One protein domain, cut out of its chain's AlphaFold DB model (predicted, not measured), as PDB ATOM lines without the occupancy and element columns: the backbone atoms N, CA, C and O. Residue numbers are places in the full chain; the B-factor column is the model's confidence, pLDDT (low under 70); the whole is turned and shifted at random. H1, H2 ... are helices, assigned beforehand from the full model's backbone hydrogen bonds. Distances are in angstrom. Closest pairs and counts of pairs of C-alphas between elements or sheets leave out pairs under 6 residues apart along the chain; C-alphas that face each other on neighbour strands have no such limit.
ATOM      1  N   SER A   3     -33.803  17.002   6.956       78.00
ATOM      2  CA  SER A   3     -34.949  16.237   7.437       78.00
ATOM      3  C   SER A   3     -36.005  16.089   6.336       78.00
ATOM      4  O   SER A   3     -36.055  16.862   5.380       78.00
ATOM      5  N   TYR A   4     -36.895  15.107   6.489       75.50
ATOM      6  CA  TYR A   4     -38.042  14.914   5.596       75.50
ATOM      7  C   TYR A   4     -38.882  16.199   5.451       75.50
ATOM      8  O   TYR A   4     -39.288  16.565   4.350       75.50
ATOM      9  N   THR A   5     -39.082  16.923   6.556       78.62
ATOM     10  CA  THR A   5     -39.827  18.188   6.581       78.62
ATOM     11  C   THR A   5     -39.118  19.332   5.857       78.62
ATOM     12  O   THR A   5     -39.786  20.244   5.372       78.62
ATOM     13  N   ASP A   6     -37.787  19.289   5.746       81.12
ATOM     14  CA  ASP A   6     -37.025  20.312   5.021       81.12
ATOM     15  C   ASP A   6     -37.216  20.166   3.513       81.12
ATOM     16  O   ASP A   6     -37.416  21.160   2.816       81.12
ATOM     17  N   PHE A   7     -37.239  18.929   3.007       84.44
ATOM     18  CA  PHE A   7     -37.521  18.671   1.597       84.44
ATOM     19  C   PHE A   7     -38.981  18.956   1.221       84.44
ATOM     20  O   PHE A   7     -39.240  19.453   0.127       84.44
ATOM     21  N   GLU A   8     -39.925  18.719   2.134       80.75
ATOM     22  CA  GLU A   8     -41.340  19.050   1.927       80.75
ATOM     23  C   GLU A   8     -41.559  20.561   1.808       80.75
ATOM     24  O   GLU A   8     -42.187  21.033   0.857       80.75
ATOM     25  N   ARG A   9     -40.946  21.337   2.710       80.88
ATOM     26  CA  ARG A   9     -40.939  22.805   2.641       80.88
ATOM     27  C   ARG A   9     -40.230  23.316   1.389       80.88
ATOM     28  O   ARG A   9     -40.734  24.239   0.754       80.88
ATOM     29  N   LEU A  10     -39.103  22.712   1.009       83.12
ATOM     30  CA  LEU A  10     -38.379  23.058  -0.217       83.12
ATOM     31  C   LEU A  10     -39.242  22.819  -1.463       83.12
ATOM     32  O   LEU A  10     -39.272  23.662  -2.355       83.12
ATOM     33  N   TYR A  11     -39.972  21.703  -1.517       82.75
ATOM     34  CA  TYR A  11     -40.848  21.382  -2.643       82.75
ATOM     35  C   TYR A  11     -42.063  22.311  -2.730       82.75
ATOM     36  O   TYR A  11     -42.423  22.747  -3.824       82.75
ATOM     37  N   LEU A  12     -42.673  22.652  -1.592       81.69
ATOM     38  CA  LEU A  12     -43.749  23.642  -1.523       81.69
ATOM     39  C   LEU A  12     -43.274  25.016  -2.009       81.69
ATOM     40  O   LEU A  12     -43.924  25.622  -2.858       81.69
ATOM     41  N   ARG A  13     -42.101  25.471  -1.555       77.75
ATOM     42  CA  ARG A  13     -41.495  26.723  -2.033       77.75
ATOM     43  C   ARG A  13     -41.140  26.665  -3.512       77.75
ATOM     44  O   ARG A  13     -41.403  27.617  -4.230       77.75
ATOM     45  N   TYR A  14     -40.633  25.540  -4.006       81.06
ATOM     46  CA  TYR A  14     -40.413  25.358  -5.439       81.06
ATOM     47  C   TYR A  14     -41.713  25.503  -6.242       81.06
ATOM     48  O   TYR A  14     -41.721  26.144  -7.288       81.06
ATOM     49  N   LYS A  15     -42.825  24.942  -5.756       76.69
ATOM     50  CA  LYS A  15     -44.128  25.048  -6.425       76.69
ATOM     51  C   LYS A  15     -44.695  26.466  -6.431       76.69
ATOM     52  O   LYS A  15     -45.343  26.825  -7.406       76.69
ATOM     53  N   LEU A  16     -44.446  27.240  -5.379       69.06
ATOM     54  CA  LEU A  16     -44.978  28.595  -5.220       69.06
ATOM     55  C   LEU A  16     -44.074  29.680  -5.823       69.06
ATOM     56  O   LEU A  16     -44.575  30.653  -6.365       69.06
ATOM     57  N   GLU A  17     -42.755  29.517  -5.737       78.19
ATOM     58  CA  GLU A  17     -41.759  30.520  -6.139       78.19
ATOM     59  C   GLU A  17     -41.023  30.084  -7.417       78.19
ATOM     60  O   GLU A  17     -40.876  30.855  -8.359       78.19
ATOM     61  N   GLY A  18     -40.582  28.824  -7.487       74.00
ATOM     62  CA  GLY A  18     -39.749  28.319  -8.585       74.00
ATOM     63  C   GLY A  18     -40.503  28.089  -9.898       74.00
ATOM     64  O   GLY A  18     -40.013  28.474 -10.958       74.00
ATOM     65  N   VAL A  19     -41.698  27.491  -9.836       73.44
ATOM     66  CA  VAL A  19     -42.517  27.189 -11.026       73.44
ATOM     67  C   VAL A  19     -43.011  28.464 -11.725       73.44
ATOM     68  O   VAL A  19     -42.825  28.550 -12.939       73.44
ATOM     69  N   PRO A  20     -43.560  29.480 -11.026       72.50
ATOM     70  CA  PRO A  20     -43.974  30.728 -11.675       72.50
ATOM     71  C   PRO A  20     -42.806  31.539 -12.244       72.50
ATOM     72  O   PRO A  20     -42.972  32.240 -13.236       72.50
ATOM     73  N   SER A  21     -41.612  31.424 -11.654       75.12
ATOM     74  CA  SER A  21     -40.396  32.080 -12.151       75.12
ATOM     75  C   SER A  21     -39.648  31.278 -13.226       75.12
ATOM     76  O   SER A  21     -38.562  31.683 -13.631       75.12
ATOM     77  N   GLY A  22     -40.193  30.143 -13.687       79.62
ATOM     78  CA  GLY A  22     -39.584  29.321 -14.741       79.62
ATOM     79  C   GLY A  22     -38.252  28.667 -14.350       79.62
ATOM     80  O   GLY A  22     -37.489  28.251 -15.219       79.62
ATOM     81  N   VAL A  23     -37.949  28.574 -13.052       72.06
ATOM     82  CA  VAL A  23     -36.697  28.001 -12.546       72.06
ATOM     83  C   VAL A  23     -36.830  26.479 -12.494       72.06
ATOM     84  O   VAL A  23     -37.821  25.939 -11.998       72.06
ATOM     85  N   SER A  24     -35.826  25.754 -12.989       79.88
ATOM     86  CA  SER A  24     -35.818  24.289 -12.879       79.88
ATOM     87  C   SER A  24     -35.665  23.848 -11.418       79.88
ATOM     88  O   SER A  24     -34.999  24.507 -10.622       79.88
ATOM     89  N   ILE A  25     -36.254  22.708 -11.043       82.00
ATOM     90  CA  ILE A  25     -36.131  22.175  -9.672       82.00
ATOM     91  C   ILE A  25     -34.667  21.947  -9.272       82.00
ATOM     92  O   ILE A  25     -34.315  22.110  -8.108       82.00
ATOM     93  N   GLU A  26     -33.804  21.617 -10.232       78.12
ATOM     94  CA  GLU A  26     -32.373  21.425 -10.013       78.12
ATOM     95  C   GLU A  26     -31.674  22.748  -9.679       78.12
ATOM     96  O   GLU A  26     -30.999  22.840  -8.653       78.12
ATOM     97  N   GLN A  27     -31.923  23.805 -10.461       75.44
ATOM     98  CA  GLN A  27     -31.432  25.155 -10.161       75.44
ATOM     99  C   GLN A  27     -32.007  25.700  -8.849       75.44
ATOM    100  O   GLN A  27     -31.301  26.367  -8.097       75.44
ATOM    101  N   PHE A  28     -33.263  25.383  -8.532       84.50
ATOM    102  CA  PHE A  28     -33.898  25.792  -7.281       84.50
ATOM    103  C   PHE A  28     -33.289  25.074  -6.067       84.50
ATOM    104  O   PHE A  28     -33.055  25.702  -5.035       84.50
ATOM    105  N   CYS A  29     -32.974  23.781  -6.195       82.56
ATOM    106  CA  CYS A  29     -32.247  23.027  -5.174       82.56
ATOM    107  C   CYS A  29     -30.841  23.608  -4.971       82.56
ATOM    108  O   CYS A  29     -30.477  23.903  -3.836       82.56
ATOM    109  N   LEU A  30     -30.098  23.865  -6.053       84.44
ATOM    110  CA  LEU A  30     -28.763  24.473  -6.003       84.44
ATOM    111  C   LEU A  30     -28.777  25.863  -5.349       84.44
ATOM    112  O   LEU A  30     -27.953  26.136  -4.478       84.44
ATOM    113  N   SER A  31     -29.748  26.709  -5.706       83.56
ATOM    114  CA  SER A  31     -29.928  28.054  -5.137       83.56
ATOM    115  C   SER A  31     -30.225  28.026  -3.631       83.56
ATOM    116  O   SER A  31     -29.744  28.866  -2.876       83.56
ATOM    117  N   ASN A  32     -30.939  26.998  -3.160       84.19
ATOM    118  CA  ASN A  32     -31.216  26.782  -1.735       84.19
ATOM    119  C   ASN A  32     -30.157  25.899  -1.042       84.19
ATOM    120  O   ASN A  32     -30.396  25.398   0.057       84.19
ATOM    121  N   GLN A  33     -28.993  25.698  -1.673       85.44
ATOM    122  CA  GLN A  33     -27.878  24.885  -1.175       85.44
ATOM    123  C   GLN A  33     -28.242  23.420  -0.894       85.44
ATOM    124  O   GLN A  33     -27.590  22.769  -0.086       85.44
ATOM    125  N   VAL A  34     -29.265  22.877  -1.553       84.00
ATOM    126  CA  VAL A  34     -29.706  21.484  -1.425       84.00
ATOM    127  C   VAL A  34     -29.153  20.653  -2.575       84.00
ATOM    128  O   VAL A  34     -29.359  20.959  -3.748       84.00
ATOM    129  N   LEU A  35     -28.498  19.537  -2.250       81.38
ATOM    130  CA  LEU A  35     -28.068  18.575  -3.263       81.38
ATOM    131  C   LEU A  35     -29.291  17.917  -3.915       81.38
ATOM    132  O   LEU A  35     -30.029  17.172  -3.263       81.38
ATOM    133  N   TYR A  36     -29.460  18.142  -5.219       78.75
ATOM    134  CA  TYR A  36     -30.582  17.627  -6.009       78.75
ATOM    135  C   TYR A  36     -30.772  16.106  -5.868       78.75
ATOM    136  O   TYR A  36     -31.897  15.621  -5.762       78.75
ATOM    137  N   ASN A  37     -29.677  15.348  -5.760       79.81
ATOM    138  CA  ASN A  37     -29.706  13.892  -5.589       79.81
ATOM    139  C   ASN A  37     -30.460  13.447  -4.322       79.81
ATOM    140  O   ASN A  37     -31.172  12.442  -4.345       79.81
ATOM    141  N   LEU A  38     -30.331  14.198  -3.223       82.75
ATOM    142  CA  LEU A  38     -31.015  13.893  -1.963       82.75
ATOM    143  C   LEU A  38     -32.507  14.236  -2.046       82.75
ATOM    144  O   LEU A  38     -33.346  13.438  -1.629       82.75
ATOM    145  N   PHE A  39     -32.831  15.380  -2.655       82.19
ATOM    146  CA  PHE A  39     -34.207  15.797  -2.909       82.19
ATOM    147  C   PHE A  39     -34.941  14.809  -3.831       82.19
ATOM    148  O   PHE A  39     -36.056  14.388  -3.534       82.19
ATOM    149  N   SER A  40     -34.296  14.385  -4.920       77.81
ATOM    150  CA  SER A  40     -34.844  13.436  -5.897       77.81
ATOM    151  C   SER A  40     -35.186  12.084  -5.262       77.81
ATOM    152  O   SER A  40     -36.235  11.506  -5.555       77.81
ATOM    153  N   LYS A  41     -34.342  11.602  -4.340       81.12
ATOM    154  CA  LYS A  41     -34.607  10.382  -3.567       81.12
ATOM    155  C   LYS A  41     -35.840  10.547  -2.671       81.12
ATOM    156  O   LYS A  41     -36.784   9.772  -2.790       81.12
ATOM    157  N   TRP A  42     -35.873  11.602  -1.855       85.00
ATOM    158  CA  TRP A  42     -37.009  11.900  -0.976       85.00
ATOM    159  C   TRP A  42     -38.335  12.081  -1.745       85.00
ATOM    160  O   TRP A  42     -39.380  11.571  -1.331       85.00
ATOM    161  N   TYR A  43     -38.293  12.757  -2.897       77.31
ATOM    162  CA  TYR A  43     -39.465  13.036  -3.729       77.31
ATOM    163  C   TYR A  43     -40.125  11.757  -4.265       77.31
ATOM    164  O   TYR A  43     -41.353  11.639  -4.281       77.31
ATOM    165  N   LYS A  44     -39.307  10.778  -4.671       73.50
ATOM    166  CA  LYS A  44     -39.763   9.473  -5.173       73.50
ATOM    167  C   LYS A  44     -40.370   8.597  -4.077       73.50
ATOM    168  O   LYS A  44     -41.331   7.878  -4.346       73.50
ATOM    169  N   ASP A  45     -39.836   8.670  -2.860       71.12
ATOM    170  CA  ASP A  45     -40.294   7.855  -1.729       71.12
ATOM    171  C   ASP A  45     -41.629   8.369  -1.151       71.12
ATOM    172  O   ASP A  45     -42.493   7.583  -0.760       71.12
ATOM    173  N   THR A  46     -41.850   9.686  -1.175       63.34
ATOM    174  CA  THR A  46     -43.027  10.349  -0.577       63.34
ATOM    175  C   THR A  46     -44.324  10.181  -1.392       63.34
ATOM    176  O   THR A  46     -45.417  10.151  -0.831       63.34
TER     177      THR A  46
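AT A GLANCE: This is residues 3 to 46 of the 411 residues of an uncharacterized protein of Bacteroides fragilis CL07T12C05 (UniProt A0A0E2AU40). One long helix, H1, makes the length of the domain, and the chain folds back beside it so that two shorter helices lie across one side, H2 toward its last residues and H3 at its first turn. The printed part has 44 residues, with three named helices in the order H1, H2, H3 and no named strand, and its class is all helix. It is compact, with a radius of gyration of the C-alphas of 9.6 A, and elongated, spanning 26 by 16 by 15 A.

HOW THE PARTS SIT: H1, residues 4 to 18, touches H2, residues 25 to 31, about perpendicular at 79 degrees; the closest C-alphas, of Gly 18 and Phe 28, are 6.5 A apart. With residues 4 to 7 alone H1 touches H3, residues 36 to 46, about perpendicular at 74 degrees; the closest C-alphas, of Phe 7 and Phe 39, are 6.3 A apart. H2 and H3 touch only at the corner by their link, the closest C-alphas, of Cys 29 and Tyr 36, being 5.7 A apart. In H1, H2 and H3 every O i to N i+4 pair is within hydrogen-bond range.

IN THESE COORDINATES: H1 begins at C-alpha 4 (-38.042, 14.914, 5.596) and is 19.6 A long. H2 is 9.7 A long. H3 is 15.4 A long and ends at C-alpha 46 (-43.027, 10.349, -0.577).

THE WHOLE: The C-alphas farthest apart, of Ser 21 and Asp 45, are 26.4 A apart. The printed part has no cut; the link H1 to H2 is short and H2 to H3 tight. Residues 16 and 46 have pLDDT under 70.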